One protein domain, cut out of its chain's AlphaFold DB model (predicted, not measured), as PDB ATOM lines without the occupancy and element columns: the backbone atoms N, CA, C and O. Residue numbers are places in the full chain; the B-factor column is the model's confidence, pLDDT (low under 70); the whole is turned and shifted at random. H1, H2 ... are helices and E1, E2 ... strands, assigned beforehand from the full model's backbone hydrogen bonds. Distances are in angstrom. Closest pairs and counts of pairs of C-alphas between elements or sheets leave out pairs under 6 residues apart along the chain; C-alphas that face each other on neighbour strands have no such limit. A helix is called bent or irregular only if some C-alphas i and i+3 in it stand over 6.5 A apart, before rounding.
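This is residues 7 to 144 of the 145 residues of an uncharacterized protein of Planctomycetes bacterium SM23_65 (UniProt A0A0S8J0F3). A small parallel sheet of four strands, in the order E5 E4 E1 E8, makes the core with H1, H2, H5 and H6 round it, while two hairpin arms, E2 with E3 and E6 with E7, reach to opposite ends and make the long axis. Residues 84 to 89, in the link from H4 to H5, stick out. The printed part has 138 residues with six named helices and eight named strands, in the order E1 E2 E3 H1 E4 H2 H3 E5 H4 H5 E6 E7 H6 E8; the class is mixed, helices and strands. It is only just loose, close to compact, with a radius of gyration of the C-alphas of 17.5 A, and spans 58 by 36 by 33 A.

E1, residues 7 to 9, is an inner strand with two parallel neighbours: E4, residues 43 to 47, with N 7 and O 43 within hydrogen-bond range at 2.9 A, and E8, residues 141 to 144, with N 8 and O 142 at 2.9 A. E2, residues 16 to 21, and E3, residues 24 to 29, form an antiparallel hairpin, with N 19 and O 26 at 2.9 A. H1, residues 31 to 40, only grazes the sheet; its closest C-alpha to E4 is that of Ala 38, 7.4 A from Ile 44. E4, H2, residues 52 to 61, H3, residues 64 to 67, and E5, residues 70 to 73, are a strand-helix-strand unit, two parallel neighbour strands with helices between, its crossover right-handed; N 71 and O 44 are 2.8 A apart. H2 only grazes the sheet. H3 only just touches H1, with 3 pairs of C-alphas within 8 A, the closest Ala 38 and Val 66 at 5.8 A. H4, residues 75 to 82, touches H5, residues 94 to 104, the closest C-alphas being Phe 78 and Gly 97 at 5.5 A. H5 is over E4, at a height over the sheet of 9.4 A, and runs along the strands. E6, residues 112 to 116, and E7, residues 121 to 125, form an antiparallel hairpin, with N 114 and O 123 at 2.8 A. H6, residues 129 to 135, is irregular, C-alphas 130 and 133 being 8.3 A apart, and only grazes the sheet. Every O i to N i+4 pair is within hydrogen-bond range in H1, H2 and H5; H4 has 2 of 4, H6 0 of 3 but 3 of 4 O i to N i+3 pairs, and H3 is too short for an O i to N i+4 pair.

E1 begins at C-alpha 7 (-27.807, -79.512, 79.986), and E8 ends at C-alpha 144 (-29.637, -82.061, 73.887). E3 measures 16.3 A, E2 15.3 A, H5 14.9 A and H1 14.6 A.

The two C-alphas farthest apart, Ile 22 and Tyr 120, are 60.2 A apart. The printed part has no cut, and the link from H4 to H5, 11 residues, is long. The mean pLDDT of the printed part is 86.7; residues 83 to 91 and 111 to 124 are under 70.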
ATOM      1  N   ALA A   7     -27.436 -79.320  81.385       97.62
ATOM      2  CA  ALA A   7     -27.807 -79.512  79.986       97.62
ATOM      3  C   ALA A   7     -26.768 -78.854  79.074       97.62
ATOM      4  O   ALA A   7     -26.393 -77.700  79.293       97.62
ATOM      5  N   ILE A   8     -26.345 -79.552  78.021       97.56
ATOM      6  CA  ILE A   8     -25.549 -78.982  76.932       97.56
ATOM      7  C   ILE A   8     -26.363 -79.004  75.652       97.56
ATOM      8  O   ILE A   8     -26.795 -80.056  75.198       97.56
ATOM      9  N   LEU A   9     -26.530 -77.839  75.041       97.12
ATOM     10  CA  LEU A   9     -27.201 -77.669  73.767       97.12
ATOM     11  C   LEU A   9     -26.169 -77.291  72.707       97.12
ATOM     12  O   LEU A   9     -25.593 -76.200  72.757       97.12
ATOM     13  N   THR A  10     -25.972 -78.169  71.721       94.81
ATOM     14  CA  THR A  10     -25.062 -77.917  70.585       94.81
ATOM     15  C   THR A  10     -25.699 -77.092  69.464       94.81
ATOM     16  O   THR A  10     -25.056 -76.689  68.486       94.81
ATOM     17  N   SER A  11     -26.991 -76.812  69.609       93.38
ATOM     18  CA  SER A  11     -27.788 -76.017  68.695       93.38
ATOM     19  C   SER A  11     -28.780 -75.156  69.480       93.38
ATOM     20  O   SER A  11     -29.131 -75.443  70.618       93.38
ATOM     21  N   THR A  12     -29.280 -74.084  68.862       94.19
ATOM     22  CA  THR A  12     -30.366 -73.290  69.465       94.19
ATOM     23  C   THR A  12     -31.753 -73.849  69.147       94.19
ATOM     24  O   THR A  12     -32.746 -73.245  69.546       94.19
ATOM     25  N   ARG A  13     -31.856 -74.978  68.430       93.81
ATOM     26  CA  ARG A  13     -33.145 -75.558  68.016       93.81
ATOM     27  C   ARG A  13     -34.038 -75.956  69.194       93.81
ATOM     28  O   ARG A  13     -35.221 -75.623  69.127       93.81
ATOM     29  N   PRO A  14     -33.527 -76.557  70.286       94.69
ATOM     30  CA  PRO A  14     -34.364 -76.897  71.438       94.69
ATOM     31  C   PRO A  14     -35.025 -75.677  72.092       94.69
ATOM     32  O   PRO A  14     -36.094 -75.794  72.683       94.69
ATOM     33  N   LEU A  15     -34.436 -74.486  71.933       94.69
ATOM     34  CA  LEU A  15     -34.959 -73.232  72.485       94.69
ATOM     35  C   LEU A  15     -36.015 -72.571  71.590       94.69
ATOM     36  O   LEU A  15     -36.568 -71.534  71.955       94.69
ATOM     37  N   ARG A  16     -36.272 -73.121  70.399       94.06
ATOM     38  CA  ARG A  16     -37.132 -72.500  69.391       94.06
ATOM     39  C   ARG A  16     -38.503 -73.147  69.329       94.06
ATOM     40  O   ARG A  16     -38.652 -74.356  69.521       94.06
ATOM     41  N   GLU A  17     -39.507 -72.354  69.004       92.88
ATOM     42  CA  GLU A  17     -40.818 -72.825  68.571       92.88
ATOM     43  C   GLU A  17     -41.011 -72.551  67.085       92.88
ATOM     44  O   GLU A  17     -40.442 -71.615  66.525       92.88
ATOM     45  N   ARG A  18     -41.767 -73.435  66.437       90.94
ATOM     46  CA  ARG A  18     -42.111 -73.319  65.025       90.94
ATOM     47  C   ARG A  18     -43.536 -72.822  64.929       90.94
ATOM     48  O   ARG A  18     -44.447 -73.527  65.356       90.94
ATOM     49  N   THR A  19     -43.707 -71.669  64.304       86.88
ATOM     50  CA  THR A  19     -45.021 -71.116  63.983       86.88
ATOM     51  C   THR A  19     -45.174 -71.101  62.470       86.88
ATOM     52  O   THR A  19     -44.242 -70.757  61.737       86.88
ATOM     53  N   ARG A  20     -46.337 -71.540  61.979       83.19
ATOM     54  CA  ARG A  20     -46.647 -71.534  60.548       83.19
ATOM     55  C   ARG A  20     -47.471 -70.291  60.239       83.19
ATOM     56  O   ARG A  20     -48.626 -70.211  60.637       83.19
ATOM     57  N   GLU A  21     -46.884 -69.353  59.512       80.00
ATOM     58  CA  GLU A  21     -47.549 -68.131  59.061       80.00
ATOM     59  C   GLU A  21     -47.568 -68.115  57.534       80.00
ATOM     60  O   GLU A  21     -46.519 -68.216  56.903       80.00
ATOM     61  N   ILE A  22     -48.764 -68.022  56.937       76.88
ATOM     62  CA  ILE A  22     -48.985 -67.791  55.493       76.88
ATOM     63  C   ILE A  22     -48.023 -68.622  54.610       76.88
ATOM     64  O   ILE A  22     -47.225 -68.109  53.829       76.88
ATOM     65  N   GLY A  23     -48.037 -69.948  54.790       83.38
ATOM     66  CA  GLY A  23     -47.228 -70.887  53.997       83.38
ATOM     67  C   GLY A  23     -45.732 -70.958  54.343       83.38
ATOM     68  O   GLY A  23     -45.048 -71.841  53.829       83.38
ATOM     69  N   ARG A  24     -45.218 -70.109  55.241       82.00
ATOM     70  CA  ARG A  24     -43.829 -70.131  55.727       82.00
ATOM     71  C   ARG A  24     -43.753 -70.682  57.150       82.00
ATOM     72  O   ARG A  24     -44.647 -70.479  57.966       82.00
ATOM     73  N   THR A  25     -42.673 -71.403  57.443       82.75
ATOM     74  CA  THR A  25     -42.347 -71.823  58.813       82.75
ATOM     75  C   THR A  25     -41.350 -70.831  59.384       82.75
ATOM     76  O   THR A  25     -40.262 -70.672  58.831       82.75
ATOM     77  N   VAL A  26     -41.721 -70.173  60.475       85.69
ATOM     78  CA  VAL A  26     -40.851 -69.259  61.213       85.69
ATOM     79  C   VAL A  26     -40.415 -69.960  62.495       85.69
ATOM     80  O   VAL A  26     -41.239 -70.514  63.219       85.69
ATOM     81  N   GLU A  27     -39.110 -69.962  62.762       88.19
ATOM     82  CA  GLU A  27     -38.559 -70.421  64.037       88.19
ATOM     83  C   GLU A  27     -38.225 -69.217  64.920       88.19
ATOM     84  O   GLU A  27     -37.316 -68.441  64.608       88.19
ATOM     85  N   THR A  28     -38.934 -69.074  66.034       90.56
ATOM     86  CA  THR A  28     -38.737 -68.004  67.022       90.56
ATOM     87  C   THR A  28     -38.225 -68.575  68.337       90.56
ATOM     88  O   THR A  28     -38.354 -69.765  68.608       90.56
ATOM     89  N   LEU A  29     -37.592 -67.736  69.161       93.62
ATOM     90  CA  LEU A  29     -37.245 -68.111  70.533       93.62
ATOM     91  C   LEU A  29     -38.534 -68.382  71.321       93.62
ATOM     92  O   LEU A  29     -39.449 -67.567  71.263       93.62
ATOM     93  N   SER A  30     -38.572 -69.472  72.087       94.88
ATOM     94  CA  SER A  30     -39.700 -69.817  72.954       94.88
ATOM     95  C   SER A  30     -39.314 -69.646  74.428       94.88
ATOM     96  O   SER A  30     -38.656 -70.528  74.991       94.88
ATOM     97  N   PRO A  31     -39.725 -68.548  75.098       92.94
ATOM     98  CA  PRO A  31     -39.441 -68.340  76.520       92.94
ATOM     99  C   PRO A  31     -39.929 -69.497  77.394       92.94
ATOM    100  O   PRO A  31     -39.246 -69.887  78.335       92.94
ATOM    101  N   ARG A  32     -41.067 -70.109  77.035       94.31
ATOM    102  CA  ARG A  32     -41.618 -71.275  77.735       94.31
ATOM    103  C   ARG A  32     -40.652 -72.461  77.736       94.31
ATOM    104  O   ARG A  32     -40.457 -73.067  78.785       94.31
ATOM    105  N   LYS A  33     -40.041 -72.793  76.592       95.12
ATOM    106  CA  LYS A  33     -39.063 -73.894  76.509       95.12
ATOM    107  C   LYS A  33     -37.805 -73.596  77.322       95.12
ATOM    108  O   LYS A  33     -37.292 -74.484  77.995       95.12
ATOM    109  N   CYS A  34     -37.341 -72.347  77.301       95.44
ATOM    110  CA  CYS A  34     -36.212 -71.917  78.122       95.44
ATOM    111  C   CYS A  34     -36.507 -72.050  79.624       95.44
ATOM    112  O   CYS A  34     -35.659 -72.539  80.364       95.44
ATOM    113  N   THR A  35     -37.704 -71.652  80.068       95.31
ATOM    114  CA  THR A  35     -38.129 -71.799  81.467       95.31
ATOM    115  C   THR A  35     -38.243 -73.267  81.868       95.31
ATOM    116  O   THR A  35     -37.719 -73.628  82.912       95.31
ATOM    117  N   ALA A  36     -38.830 -74.122  81.025       95.31
ATOM    118  CA  ALA A  36     -38.936 -75.557  81.306       95.31
ATOM    119  C   ALA A  36     -37.555 -76.214  81.487       95.31
ATOM    120  O   ALA A  36     -37.330 -76.933  82.457       95.31
ATOM    121  N   LEU A  37     -36.583 -75.891  80.622       95.62
ATOM    122  CA  LEU A  37     -35.197 -76.339  80.809       95.62
ATOM    123  C   LEU A  37     -34.602 -75.820  82.125       95.62
ATOM    124  O   LEU A  37     -33.899 -76.546  82.820       95.62
ATOM    125  N   ALA A  38     -34.878 -74.568  82.483       95.81
ATOM    126  CA  ALA A  38     -34.398 -73.971  83.725       95.81
ATOM    127  C   ALA A  38     -35.083 -74.522  84.984       95.81
ATOM    128  O   ALA A  38     -34.569 -74.311  86.080       95.81
ATOM    129  N   GLU A  39     -36.214 -75.208  84.869       95.50
ATOM    130  CA  GLU A  39     -36.829 -75.945  85.975       95.50
ATOM    131  C   GLU A  39     -36.168 -77.315  86.165       95.50
ATOM    132  O   GLU A  39     -35.980 -77.750  87.299       95.50
ATOM    133  N   GLU A  40     -35.755 -77.960  85.072       95.62
ATOM    134  CA  GLU A  40     -35.174 -79.306  85.083       95.62
ATOM    135  C   GLU A  40     -33.662 -79.328  85.372       95.62
ATOM    136  O   GLU A  40     -33.170 -80.246  86.036       95.62
ATOM    137  N   TYR A  41     -32.927 -78.314  84.905       97.19
ATOM    138  CA  TYR A  41     -31.467 -78.242  84.989       97.19
ATOM    139  C   TYR A  41     -30.991 -77.056  85.842       97.19
ATOM    140  O   TYR A  41     -31.616 -75.992  85.925       97.19
ATOM    141  N   ASP A  42     -29.832 -77.218  86.475       96.12
ATOM    142  CA  ASP A  42     -29.178 -76.191  87.296       96.12
ATOM    143  C   ASP A  42     -28.191 -75.335  86.494       96.12
ATOM    144  O   ASP A  42     -27.812 -74.236  86.907       96.12
ATOM    145  N   LEU A  43     -27.732 -75.859  85.359       96.62
ATOM    146  CA  LEU A  43     -26.853 -75.186  84.415       96.62
ATOM    147  C   LEU A  43     -27.236 -75.594  83.000       96.62
ATOM    148  O   LEU A  43     -27.367 -76.778  82.710       96.62
ATOM    149  N   ILE A  44     -27.376 -74.615  82.116       97.94
ATOM    150  CA  ILE A  44     -27.709 -74.834  80.713       97.94
ATOM    151  C   ILE A  44     -26.630 -74.160  79.879       97.94
ATOM    152  O   ILE A  44     -26.532 -72.936  79.831       97.94
ATOM    153  N   ILE A  45     -25.798 -74.960  79.231       97.94
ATOM    154  CA  ILE A  45     -24.726 -74.495  78.359       97.94
ATOM    155  C   ILE A  45     -25.236 -74.563  76.931       97.94
ATOM    156  O   ILE A  45     -25.609 -75.625  76.448       97.94
ATOM    157  N   VAL A  46     -25.242 -73.433  76.238       97.44
ATOM    158  CA  VAL A  46     -25.692 -73.345  74.852       97.44
ATOM    159  C   VAL A  46     -24.529 -72.845  74.018       97.44
ATOM    160  O   VAL A  46     -24.111 -71.696  74.162       97.44
ATOM    161  N   GLY A  47     -24.012 -73.711  73.155       95.62
ATOM    162  CA  GLY A  47     -22.968 -73.380  72.194       95.62
ATOM    163  C   GLY A  47     -23.474 -73.621  70.784       95.62
ATOM    164  O   GLY A  47     -23.912 -74.715  70.456       95.62
ATOM    165  N   SER A  48     -23.456 -72.612  69.915       93.19
ATOM    166  CA  SER A  48     -23.821 -72.830  68.510       93.19
ATOM    167  C   SER A  48     -23.311 -71.729  67.585       93.19
ATOM    168  O   SER A  48     -23.019 -70.617  68.017       93.19
ATOM    169  N   ARG A  49     -23.407 -71.968  66.274       91.25
ATOM    170  CA  ARG A  49     -23.183 -70.947  65.235       91.25
ATOM    171  C   ARG A  49     -24.387 -70.037  64.925       91.25
ATOM    172  O   ARG A  49     -24.355 -69.310  63.922       91.25
ATOM    173  N   ALA A  50     -25.446 -70.050  65.738       92.00
ATOM    174  CA  ALA A  50     -26.532 -69.072  65.614       92.00
ATOM    175  C   ALA A  50     -26.010 -67.633  65.806       92.00
ATOM    176  O   ALA A  50     -24.972 -67.431  66.437       92.00
ATOM    177  N   SER A  51     -26.688 -66.650  65.204       92.88
ATOM    178  CA  SER A  51     -26.256 -65.245  65.234       92.88
ATOM    179  C   SER A  51     -26.164 -64.708  66.659       92.88
ATOM    180  O   SER A  51     -26.933 -65.119  67.527       92.88
ATOM    181  N   ASP A  52     -25.253 -63.762  66.879       94.25
ATOM    182  CA  ASP A  52     -25.117 -63.086  68.171       94.25
ATOM    183  C   ASP A  52     -26.434 -62.397  68.569       94.25
ATOM    184  O   ASP A  52     -26.878 -62.545  69.704       94.25
ATOM    185  N   ASP A  53     -27.160 -61.821  67.604       94.50
ATOM    186  CA  ASP A  53     -28.503 -61.261  67.812       94.50
ATOM    187  C   ASP A  53     -29.501 -62.257  68.417       94.50
ATOM    188  O   ASP A  53     -30.361 -61.877  69.208       94.50
ATOM    189  N   PHE A  54     -29.422 -63.545  68.059       93.75
ATOM    190  CA  PHE A  54     -30.301 -64.554  68.653       93.75
ATOM    191  C   PHE A  54     -29.989 -64.741  70.142       93.75
ATOM    192  O   PHE A  54     -30.903 -64.892  70.947       93.75
ATOM    193  N   TYR A  55     -28.713 -64.691  70.518       94.69
ATOM    194  CA  TYR A  55     -28.286 -64.787  71.911       94.69
ATOM    195  C   TYR A  55     -28.621 -63.525  72.709       94.69
ATOM    196  O   TYR A  55     -29.038 -63.637  73.860       94.69
ATOM    197  N   GLU A  56     -28.536 -62.342  72.102       95.25
ATOM    198  CA  GLU A  56     -29.021 -61.107  72.731       95.25
ATOM    199  C   GLU A  56     -30.536 -61.145  72.965       95.25
ATOM    200  O   GLU A  56     -31.001 -60.752  74.033       95.25
ATOM    201  N   ARG A  57     -31.312 -61.729  72.041       93.62
ATOM    202  CA  ARG A  57     -32.749 -61.981  72.260       93.62
ATOM    203  C   ARG A  57     -33.015 -62.925  73.431       93.62
ATOM    204  O   ARG A  57     -33.982 -62.717  74.151       93.62
ATOM    205  N   ILE A  58     -32.181 -63.946  73.648       93.88
ATOM    206  CA  ILE A  58     -32.298 -64.806  74.841       93.88
ATOM    207  C   ILE A  58     -32.106 -63.968  76.108       93.88
ATOM    208  O   ILE A  58     -32.918 -64.049  77.027       93.88
ATOM    209  N   LYS A  59     -31.050 -63.147  76.148       94.81
ATOM    210  CA  LYS A  59     -30.734 -62.308  77.311       94.81
ATOM    211  C   LYS A  59     -31.831 -61.291  77.618       94.81
ATOM    212  O   LYS A  59     -32.091 -61.038  78.788       94.81
ATOM    213  N   SER A  60     -32.468 -60.723  76.594       94.31
ATOM    214  CA  SER A  60     -33.513 -59.710  76.774       94.31
ATOM    215  C   SER A  60     -34.906 -60.287  77.039       94.31
ATOM    216  O   SER A  60     -35.705 -59.635  77.705       94.31
ATOM    217  N   ALA A  61     -35.213 -61.492  76.545       92.81
ATOM    218  CA  ALA A  61     -36.548 -62.083  76.661       92.81
ATOM    219  C   ALA A  61     -36.767 -62.903  77.943       92.81
ATOM    220  O   ALA A  61     -37.914 -63.129  78.329       92.81
ATOM    221  N   LEU A  62     -35.702 -63.405  78.579       94.31
ATOM    222  CA  LEU A  62     -35.826 -64.303  79.729       94.31
ATOM    223  C   LEU A  62     -35.781 -63.558  81.073       94.31
ATOM    224  O   LEU A  62     -34.973 -62.646  81.248       94.31
ATOM    225  N   PRO A  63     -36.575 -63.985  82.076       94.56
ATOM    226  CA  PRO A  63     -36.446 -63.482  83.439       94.56
ATOM    227  C   PRO A  63     -35.039 -63.725  83.997       94.56
ATOM    228  O   PRO A  63     -34.455 -64.786  83.774       94.56
ATOM    229  N   ARG A  64     -34.526 -62.795  84.812       95.06
ATOM    230  CA  ARG A  64     -33.169 -62.867  85.390       95.06
ATOM    231  C   ARG A  64     -32.856 -64.216  86.052       95.06
ATOM    232  O   ARG A  64     -31.814 -64.797  85.778       95.06
ATOM    233  N   LYS A  65     -33.787 -64.746  86.855       94.12
ATOM    234  CA  LYS A  65     -33.638 -66.041  87.545       94.12
ATOM    235  C   LYS A  65     -33.439 -67.217  86.579       94.12
ATOM    236  O   LYS A  65     -32.712 -68.153  86.889       94.12
ATOM    237  N   VAL A  66     -34.094 -67.176  85.418       95.75
ATOM    238  CA  VAL A  66     -33.919 -68.177  84.357       95.75
ATOM    239  C   VAL A  66     -32.567 -67.953  83.686       95.75
ATOM    240  O   VAL A  66     -31.779 -68.886  83.574       95.75
ATOM    241  N   LEU A  67     -32.265 -66.709  83.305       96.06
ATOM    242  CA  LEU A  67     -31.040 -66.339  82.596       96.06
ATOM    243  C   LEU A  67     -29.757 -66.694  83.366       96.06
ATOM    244  O   LEU A  67     -28.783 -67.120  82.752       96.06
ATOM    245  N   GLU A  68     -29.752 -66.579  84.695       96.44
ATOM    246  CA  GLU A  68     -28.597 -66.908  85.550       96.44
ATOM    247  C   GLU A  68     -28.137 -68.373  85.415       96.44
ATOM    248  O   GLU A  68     -26.953 -68.678  85.616       96.44
ATOM    249  N   LYS A  69     -29.042 -69.271  85.000       97.06
ATOM    250  CA  LYS A  69     -28.735 -70.678  84.715       97.06
ATOM    251  C   LYS A  69     -28.102 -70.902  83.341       97.06
ATOM    252  O   LYS A  69     -27.509 -71.957  83.127       97.06
ATOM    253  N   PHE A  70     -28.194 -69.946  82.418       97.50
ATOM    254  CA  PHE A  70     -27.671 -70.094  81.062       97.50
ATOM    255  C   PHE A  70     -26.202 -69.661  80.962       97.50
ATOM    256  O   PHE A  70     -25.762 -68.667  81.546       97.50
ATOM    257  N   ARG A  71     -25.426 -70.404  80.173       97.75
ATOM    258  CA  ARG A  71     -24.100 -70.024  79.674       97.75
ATOM    259  C   ARG A  71     -24.158 -70.042  78.159       97.75
ATOM    260  O   ARG A  71     -24.508 -71.051  77.558       97.75
ATOM    261  N   LEU A  72     -23.898 -68.890  77.559       97.25
ATOM    262  CA  LEU A  72     -24.250 -68.597  76.179       97.25
ATOM    263  C   LEU A  72     -22.986 -68.361  75.352       97.25
ATOM    264  O   LEU A  72     -22.282 -67.377  75.568       97.25
ATOM    265  N   TYR A  73     -22.735 -69.245  74.390       96.81
ATOM    266  CA  TYR A  73     -21.572 -69.224  73.510       96.81
ATOM    267  C   TYR A  73     -22.038 -69.120  72.055       96.81
ATOM    268  O   TYR A  73     -22.418 -70.098  71.405       96.81
ATOM    269  N   SER A  74     -22.068 -67.889  71.558       95.12
ATOM    270  CA  SER A  74     -22.618 -67.539  70.251       95.12
ATOM    271  C   SER A  74     -21.625 -67.750  69.104       95.12
ATOM    272  O   SER A  74     -20.476 -68.150  69.298       95.12
ATOM    273  N   ARG A  75     -22.040 -67.429  67.873       93.12
ATOM    274  CA  ARG A  75     -21.166 -67.490  66.693       93.12
ATOM    275  C   ARG A  75     -19.847 -66.739  66.884       93.12
ATOM    276  O   ARG A  75     -18.818 -67.258  66.454       93.12
ATOM    277  N   SER A  76     -19.863 -65.553  67.493       92.50
ATOM    278  CA  SER A  76     -18.641 -64.769  67.704       92.50
ATOM    279  C   SER A  76     -17.629 -65.473  68.610       92.50
ATOM    280  O   SER A  76     -16.432 -65.420  68.323       92.50
ATOM    281  N   PHE A  77     -18.098 -66.211  69.623       93.94
ATOM    282  CA  PHE A  77     -17.233 -67.044  70.459       93.94
ATOM    283  C   PHE A  77     -16.479 -68.073  69.616       93.94
ATOM    284  O   PHE A  77     -15.259 -68.138  69.682       93.94
ATOM    285  N   PHE A  78     -17.175 -68.820  68.757       90.75
ATOM    286  CA  PHE A  78     -16.509 -69.786  67.885       90.75
ATOM    287  C   PHE A  78     -15.586 -69.074  66.885       90.75
ATOM    288  O   PHE A  78     -14.425 -69.435  66.731       90.75
ATOM    289  N   ASN A  79     -16.042 -68.015  66.220       88.75
ATOM    290  CA  ASN A  79     -15.264 -67.361  65.165       88.75
ATOM    291  C   ASN A  79     -13.878 -66.854  65.601       88.75
ATOM    292  O   ASN A  79     -13.004 -66.729  64.743       88.75
ATOM    293  N   ARG A  80     -13.638 -66.598  66.894       88.06
ATOM    294  CA  ARG A  80     -12.302 -66.207  67.374       88.06
ATOM    295  C   ARG A  80     -11.240 -67.285  67.118       88.06
ATOM    296  O   ARG A  80     -10.107 -66.942  66.804       88.06
ATOM    297  N   PHE A  81     -11.621 -68.564  67.129       85.00
ATOM    298  CA  PHE A  81     -10.708 -69.683  66.880       85.00
ATOM    299  C   PHE A  81     -10.299 -69.805  65.402       85.00
ATOM    300  O   PHE A  81      -9.258 -70.373  65.103       85.00
ATOM    301  N   LYS A  82     -11.058 -69.209  64.468       75.69
ATOM    302  CA  LYS A  82     -10.649 -69.118  63.052       75.69
ATOM    303  C   LYS A  82      -9.512 -68.123  62.820       75.69
ATOM    304  O   LYS A  82      -8.829 -68.192  61.808       75.69
ATOM    305  N   ARG A  83      -9.351 -67.152  63.725       66.50
ATOM    306  CA  ARG A  83      -8.431 -66.018  63.560       66.50
ATOM    307  C   ARG A  83      -7.025 -66.287  64.096       66.50
ATOM    308  O   ARG A  83      -6.169 -65.427  63.940       66.50
ATOM    309  N   MET A  84      -6.759 -67.466  64.665       65.62
ATOM    310  CA  MET A  84      -5.445 -67.831  65.215       65.62
ATOM    311  C   MET A  84      -4.386 -68.193  64.151       65.62
ATOM    312  O   MET A  84      -3.469 -68.943  64.442       65.62
ATOM    313  N   GLY A  85      -4.491 -67.628  62.938       51.97
ATOM    314  CA  GLY A  85      -3.433 -67.599  61.920       51.97
ATOM    315  C   GLY A  85      -2.923 -68.970  61.464       51.97
ATOM    316  O   GLY A  85      -1.954 -69.478  62.010       51.97
ATOM    317  N   GLY A  86      -3.531 -69.542  60.421       62.25
ATOM    318  CA  GLY A  86      -3.050 -70.787  59.789       62.25
ATOM    319  C   GLY A  86      -4.120 -71.854  59.568       62.25
ATOM    320  O   GLY A  86      -3.838 -72.910  59.016       62.25
ATOM    321  N   VAL A  87      -5.356 -71.578  59.976       58.97
ATOM    322  CA  VAL A  87      -6.472 -72.516  59.880       58.97
ATOM    323  C   VAL A  87      -7.229 -72.295  58.556       58.97
ATOM    324  O   VAL A  87      -7.722 -71.185  58.335       58.97
ATOM    325  N   PRO A  88      -7.343 -73.308  57.671       63.16
ATOM    326  CA  PRO A  88      -8.094 -73.199  56.420       63.16
ATOM    327  C   PRO A  88      -9.538 -72.741  56.648       63.16
ATOM    328  O   PRO A  88     -10.152 -73.071  57.662       63.16
ATOM    329  N   ALA A  89     -10.123 -72.015  55.689       60.91
ATOM    330  CA  ALA A  89     -11.500 -71.509  55.794       60.91
ATOM    331  C   ALA A  89     -12.546 -72.621  56.049       60.91
ATOM    332  O   ALA A  89     -13.594 -72.362  56.654       60.91
ATOM    333  N   GLU A  90     -12.218 -73.837  55.608       64.62
ATOM    334  CA  GLU A  90     -12.994 -75.074  55.709       64.62
ATOM    335  C   GLU A  90     -12.939 -75.731  57.094       64.62
ATOM    336  O   GLU A  90     -13.790 -76.556  57.411       64.62
ATOM    337  N   TYR A  91     -11.983 -75.347  57.943       68.06
ATOM    338  CA  TYR A  91     -11.833 -75.944  59.262       68.06
ATOM    339  C   TYR A  91     -13.029 -75.609  60.158       68.06
ATOM    340  O   TYR A  91     -13.372 -74.437  60.396       68.06
ATOM    341  N   ASP A  92     -13.654 -76.659  60.687       75.12
ATOM    342  CA  ASP A  92     -14.709 -76.542  61.677       75.12
ATOM    343  C   ASP A  92     -14.100 -76.291  63.058       75.12
ATOM    344  O   ASP A  92     -13.853 -77.174  63.867       75.12
ATOM    345  N   ASN A  93     -13.882 -75.018  63.347       80.69
ATOM    346  CA  ASN A  93     -13.337 -74.512  64.602       80.69
ATOM    347  C   ASN A  93     -14.238 -74.742  65.837       80.69
ATOM    348  O   ASN A  93     -13.978 -74.178  66.904       80.69
ATOM    349  N   ARG A  94     -15.333 -75.497  65.693       88.94
ATOM    350  CA  ARG A  94     -16.216 -75.856  66.801       88.94
ATOM    351  C   ARG A  94     -15.566 -76.824  67.774       88.94
ATOM    352  O   ARG A  94     -15.879 -76.700  68.949       88.94
ATOM    353  N   ASP A  95     -14.656 -77.689  67.336       89.62
ATOM    354  CA  ASP A  95     -13.975 -78.615  68.248       89.62
ATOM    355  C   ASP A  95     -13.221 -77.861  69.343       89.62
ATOM    356  O   ASP A  95     -13.479 -78.063  70.527       89.62
ATOM    357  N   GLU A  96     -12.379 -76.901  68.959       89.25
ATOM    358  CA  GLU A  96     -11.640 -76.063  69.912       89.25
ATOM    359  C   GLU A  96     -12.566 -75.198  70.770       89.25
ATOM    360  O   GLU A  96     -12.382 -75.086  71.982       89.25
ATOM    361  N   GLY A  97     -13.623 -74.647  70.166       92.38
ATOM    362  CA  GLY A  97     -14.631 -73.909  70.919       92.38
ATOM    363  C   GLY A  97     -15.307 -74.764  71.988       92.38
ATOM    364  O   GLY A  97     -15.485 -74.306  73.114       92.38
ATOM    365  N   TRP A  98     -15.655 -76.007  71.668       93.94
ATOM    366  CA  TRP A  98     -16.280 -76.915  72.621       93.94
ATOM    367  C   TRP A  98     -15.321 -77.398  73.696       93.94
ATOM    368  O   TRP A  98     -15.720 -77.404  74.857       93.94
ATOM    369  N   LYS A  99     -14.068 -77.716  73.360       92.44
ATOM    370  CA  LYS A  99     -13.041 -78.031  74.365       92.44
ATOM    371  C   LYS A  99     -12.926 -76.908  75.400       92.44
ATOM    372  O   LYS A  99     -12.989 -77.178  76.598       92.44
ATOM    373  N   GLU A 100     -12.862 -75.647  74.957       93.62
ATOM    374  CA  GLU A 100     -12.794 -74.508  75.880       93.62
ATOM    375  C   GLU A 100     -14.091 -74.323  76.686       93.62
ATOM    376  O   GLU A 100     -14.030 -74.054  77.885       93.62
ATOM    377  N   ILE A 101     -15.269 -74.506  76.075       95.50
ATOM    378  CA  ILE A 101     -16.556 -74.453  76.791       95.50
ATOM    379  C   ILE A 101     -16.605 -75.507  77.901       95.50
ATOM    380  O   ILE A 101     -16.976 -75.186  79.032       95.50
ATOM    381  N   LEU A 102     -16.247 -76.755  77.593       94.38
ATOM    382  CA  LEU A 102     -16.277 -77.862  78.549       94.38
ATOM    383  C   LEU A 102     -15.302 -77.596  79.701       94.38
ATOM    384  O   LEU A 102     -15.699 -77.657  80.866       94.38
ATOM    385  N   GLN A 103     -14.072 -77.183  79.386       93.00
ATOM    386  CA  GLN A 103     -13.061 -76.836  80.384       93.00
ATOM    387  C   GLN A 103     -13.500 -75.664  81.277       93.00
ATOM    388  O   GLN A 103     -13.428 -75.765  82.502       93.00
ATOM    389  N   ALA A 104     -14.013 -74.574  80.695       93.94
ATOM    390  CA  ALA A 104     -14.450 -73.387  81.434       93.94
ATOM    391  C   ALA A 104     -15.631 -73.657  82.383       93.94
ATOM    392  O   ALA A 104     -15.845 -72.906  83.335       93.94
ATOM    393  N   ASN A 105     -16.400 -74.720  82.133       93.56
ATOM    394  CA  ASN A 105     -17.524 -75.134  82.973       93.56
ATOM    395  C   ASN A 105     -17.198 -76.342  83.866       93.56
ATOM    396  O   ASN A 105     -18.094 -76.843  84.546       93.56
ATOM    397  N   GLY A 106     -15.938 -76.794  83.899       91.38
ATOM    398  CA  GLY A 106     -15.505 -77.917  84.734       91.38
ATOM    399  C   GLY A 106     -16.149 -79.249  84.342       91.38
ATOM    400  O   GLY A 106     -16.441 -80.061  85.219       91.38
ATOM    401  N   ILE A 107     -16.415 -79.446  83.048       91.19
ATOM    402  CA  ILE A 107     -16.992 -80.677  82.504       91.19
ATOM    403  C   ILE A 107     -15.863 -81.562  81.989       91.19
ATOM    404  O   ILE A 107     -15.101 -81.167  81.105       91.19
ATOM    405  N   SER A 108     -15.773 -82.772  82.533       86.88
ATOM    406  CA  SER A 108     -14.797 -83.769  82.105       86.88
ATOM    407  C   SER A 108     -15.198 -84.397  80.769       86.88
ATOM    408  O   SER A 108     -16.310 -84.906  80.614       86.88
ATOM    409  N   PHE A 109     -14.263 -84.405  79.821       86.44
ATOM    410  CA  PHE A 109     -14.373 -85.103  78.543       86.44
ATOM    411  C   PHE A 109     -13.061 -85.835  78.246       86.44
ATOM    412  O   PHE A 109     -12.000 -85.403  78.699       86.44
ATOM    413  N   VAL A 110     -13.129 -86.957  77.532       80.00
ATOM    414  CA  VAL A 110     -11.966 -87.818  77.257       80.00
ATOM    415  C   VAL A 110     -11.806 -88.038  75.768       80.00
ATOM    416  O   VAL A 110     -12.779 -88.346  75.099       80.00
ATOM    417  N   THR A 111     -10.589 -87.919  75.244       68.50
ATOM    418  CA  THR A 111     -10.232 -88.490  73.939       68.50
ATOM    419  C   THR A 111     -10.054 -89.993  74.112       68.50
ATOM    420  O   THR A 111      -9.359 -90.428  75.031       68.50
ATOM    421  N   GLU A 112     -10.713 -90.796  73.285       64.31
ATOM    422  CA  GLU A 112     -10.706 -92.249  73.455       64.31
ATOM    423  C   GLU A 112      -9.691 -92.916  72.550       64.31
ATOM    424  O   GLU A 112      -9.619 -92.627  71.363       64.31
ATOM    425  N   THR A 113      -8.973 -93.891  73.092       59.38
ATOM    426  CA  THR A 113      -8.269 -94.889  72.295       59.38
ATOM    427  C   THR A 113      -9.106 -96.164  72.311       59.38
ATOM    428  O   THR A 113      -9.238 -96.814  73.348       59.38
ATOM    429  N   ARG A 114      -9.712 -96.521  71.179       60.00
ATOM    430  CA  ARG A 114     -10.546 -97.717  71.034       60.00
ATOM    431  C   ARG A 114      -9.727 -98.861  70.443       60.00
ATOM    432  O   ARG A 114      -9.102 -98.698  69.407       60.00
ATOM    433  N   LEU A 115      -9.762-100.043  71.055       56.00
ATOM    434  CA  LEU A 115      -9.186-101.248  70.449       56.00
ATOM    435  C   LEU A 115     -10.041-101.681  69.240       56.00
ATOM    436  O   LEU A 115     -11.250-101.895  69.374       56.00
ATOM    437  N   LEU A 116      -9.421-101.819  68.070       58.16
ATOM    438  CA  LEU A 116     -10.052-102.319  66.851       58.16
ATOM    439  C   LEU A 116      -9.919-103.845  66.767       58.16
ATOM    440  O   LEU A 116      -8.961-104.386  66.212       58.16
ATOM    441  N   GLY A 117     -10.934-104.545  67.271       62.91
ATOM    442  CA  GLY A 117     -11.044-105.999  67.129       62.91
ATOM    443  C   GLY A 117     -10.025-106.785  67.961       62.91
ATOM    444  O   GLY A 117      -9.601-106.347  69.025       62.91
ATOM    445  N   SER A 118      -9.697-107.997  67.507       59.34
ATOM    446  CA  SER A 118      -8.827-108.966  68.202       59.34
ATOM    447  C   SER A 118      -7.352-108.907  67.781       59.34
ATOM    448  O   SER A 118      -6.497-109.522  68.413       59.34
ATOM    449  N   SER A 119      -7.034-108.153  66.733       60.44
ATOM    450  CA  SER A 119      -5.689-107.650  66.459       60.44
ATOM    451  C   SER A 119      -5.433-106.471  67.393       60.44
ATOM    452  O   SER A 119      -6.307-105.624  67.498       60.44
ATOM    453  N   TYR A 120      -4.269-106.374  68.038       61.25
ATOM    454  CA  TYR A 120      -3.836-105.265  68.915       61.25
ATOM    455  C   TYR A 120      -3.737-103.882  68.213       61.25
ATOM    456  O   TYR A 120      -2.853-103.081  68.502       61.25
ATOM    457  N   ALA A 121      -4.602-103.609  67.242       62.88
ATOM    458  CA  ALA A 121      -4.788-102.331  66.597       62.88
ATOM    459  C   ALA A 121      -5.626-101.432  67.511       62.88
ATOM    460  O   ALA A 121      -6.627-101.856  68.088       62.88
ATOM    461  N   TYR A 122      -5.217-100.176  67.619       64.56
ATOM    462  CA  TYR A 122      -5.912 -99.147  68.375       64.56
ATOM    463  C   TYR A 122      -6.280 -98.013  67.416       64.56
ATOM    464  O   TYR A 122      -5.461 -97.615  66.590       64.56
ATOM    465  N   GLU A 123      -7.498 -97.501  67.521       65.81
ATOM    466  CA  GLU A 123      -7.942 -96.269  66.882       65.81
ATOM    467  C   GLU A 123      -8.022 -95.183  67.948       65.81
ATOM    468  O   GLU A 123      -8.814 -95.266  68.888       65.81
ATOM    469  N   GLU A 124      -7.180 -94.164  67.829       67.69
ATOM    470  CA  GLU A 124      -7.332 -92.954  68.623       67.69
ATOM    471  C   GLU A 124      -8.446 -92.103  68.004       67.69
ATOM    472  O   GLU A 124      -8.306 -91.554  66.910       67.69
ATOM    473  N   ARG A 125      -9.582 -92.014  68.696       74.31
ATOM    474  CA  ARG A 125     -10.695 -91.147  68.327       74.31
ATOM    475  C   ARG A 125     -10.456 -89.768  68.936       74.31
ATOM    476  O   ARG A 125     -10.673 -89.532  70.128       74.31
ATOM    477  N   SER A 126     -10.035 -88.841  68.087       80.56
ATOM    478  CA  SER A 126      -9.958 -87.421  68.429       80.56
ATOM    479  C   SER A 126     -11.344 -86.854  68.744       80.56
ATOM    480  O   SER A 126     -12.337 -87.236  68.126       80.56
ATOM    481  N   PHE A 127     -11.404 -85.921  69.699       83.75
ATOM    482  CA  PHE A 127     -12.630 -85.199  70.047       83.75
ATOM    483  C   PHE A 127     -13.264 -84.548  68.817       83.75
ATOM    484  O   PHE A 127     -12.587 -83.794  68.120       83.75
ATOM    485  N   HIS A 128     -14.563 -84.785  68.620       87.12
ATOM    486  CA  HIS A 128     -15.348 -84.167  67.558       87.12
ATOM    487  C   HIS A 128     -16.700 -83.686  68.100       87.12
ATOM    488  O   HIS A 128     -17.454 -84.449  68.708       87.12
ATOM    489  N   TRP A 129     -17.032 -82.411  67.890       88.31
ATOM    490  CA  TRP A 129     -18.182 -81.765  68.537       88.31
ATOM    491  C   TRP A 129     -19.545 -82.336  68.118       88.31
ATOM    492  O   TRP A 129     -20.527 -82.160  68.839       88.31
ATOM    493  N   THR A 130     -19.640 -82.983  66.952       88.56
ATOM    494  CA  THR A 130     -20.875 -83.664  66.512       88.56
ATOM    495  C   THR A 130     -21.225 -84.835  67.414       88.56
ATOM    496  O   THR A 130     -22.401 -85.139  67.595       88.56
ATOM    497  N   ASP A 131     -20.203 -85.431  68.019       88.25
ATOM    498  CA  ASP A 131     -20.289 -86.661  68.788       88.25
ATOM    499  C   ASP A 131     -20.115 -86.364  70.282       88.25
ATOM    500  O   ASP A 131     -19.761 -87.235  71.065       88.25
ATOM    501  N   LEU A 132     -20.358 -85.113  70.694       89.62
ATOM    502  CA  LEU A 132     -20.097 -84.586  72.038       89.62
ATOM    503  C   LEU A 132     -20.614 -85.496  73.165       89.62
ATOM    504  O   LEU A 132     -19.963 -85.615  74.199       89.62
ATOM    505  N   ALA A 133     -21.767 -86.139  72.960       89.75
ATOM    506  CA  ALA A 133     -22.361 -87.065  73.922       89.75
ATOM    507  C   ALA A 133     -21.482 -88.297  74.200       89.75
ATOM    508  O   ALA A 133     -21.449 -88.760  75.335       89.75
ATOM    509  N   ASP A 134     -20.737 -88.785  73.206       87.62
ATOM    510  CA  ASP A 134     -19.839 -89.933  73.356       87.62
ATOM    511  C   ASP A 134     -18.603 -89.570  74.192       87.62
ATOM    512  O   ASP A 134     -18.102 -90.390  74.961       87.62
ATOM    513  N   PHE A 135     -18.125 -88.328  74.055       87.94
ATOM    514  CA  PHE A 135     -16.894 -87.841  74.687       87.94
ATOM    515  C   PHE A 135     -17.090 -87.376  76.138       87.94
ATOM    516  O   PHE A 135     -16.114 -87.260  76.886       87.94
ATOM    517  N   ILE A 136     -18.326 -87.088  76.554       89.38
ATOM    518  CA  ILE A 136     -18.632 -86.620  77.908       89.38
ATOM    519  C   ILE A 136     -18.850 -87.813  78.837       89.38
ATOM    520  O   ILE A 136     -19.698 -88.667  78.602       89.38
ATOM    521  N   ARG A 137     -18.089 -87.848  79.936       83.50
ATOM    522  CA  ARG A 137     -18.170 -88.902  80.968       83.50
ATOM    523  C   ARG A 137     -18.815 -88.437  82.270       83.50
ATOM    524  O   ARG A 137     -18.940 -89.209  83.212       83.50
ATOM    525  N   ASP A 138     -19.212 -87.173  82.321       86.44
ATOM    526  CA  ASP A 138     -19.850 -86.575  83.483       86.44
ATOM    527  C   ASP A 138     -21.332 -86.976  83.547       86.44
ATOM    528  O   ASP A 138     -22.141 -86.529  82.736       86.44
ATOM    529  N   GLU A 139     -21.694 -87.797  84.535       89.19
ATOM    530  CA  GLU A 139     -23.064 -88.294  84.766       89.19
ATOM    531  C   GLU A 139     -24.099 -87.183  85.006       89.19
ATOM    532  O   GLU A 139     -25.305 -87.395  84.885       89.19
ATOM    533  N   ARG A 140     -23.635 -85.976  85.341       92.44
ATOM    534  CA  ARG A 140     -24.486 -84.800  85.543       92.44
ATOM    535  C   ARG A 140     -24.956 -84.188  84.233       92.44
ATOM    536  O   ARG A 140     -25.868 -83.358  84.254       92.44
ATOM    537  N   VAL A 141     -24.291 -84.517  83.127       94.81
ATOM    538  CA  VAL A 141     -24.462 -83.854  81.841       94.81
ATOM    539  C   VAL A 141     -25.429 -84.624  80.955       94.81
ATOM    540  O   VAL A 141     -25.292 -85.818  80.721       94.81
ATOM    541  N   THR A 142     -26.386 -83.900  80.389       96.00
ATOM    542  CA  THR A 142     -27.256 -84.371  79.312       96.00
ATOM    543  C   THR A 142     -27.026 -83.510  78.075       96.00
ATOM    544  O   THR A 142     -27.156 -82.285  78.130       96.00
ATOM    545  N   VAL A 143     -26.680 -84.137  76.949       94.50
ATOM    546  CA  VAL A 143     -26.519 -83.447  75.661       94.50
ATOM    547  C   VAL A 143     -27.851 -83.461  74.914       94.50
ATOM    548  O   VAL A 143     -28.418 -84.520  74.664       94.50
ATOM    549  N   ILE A 144     -28.352 -82.280  74.557       93.56
ATOM    550  CA  ILE A 144     -29.637 -82.061  73.887       93.56
ATOM    551  C   ILE A 144     -29.361 -81.447  72.508       93.56
ATOM    552  O   ILE A 144     -28.796 -80.354  72.410       93.56
TER     553      ILE A 144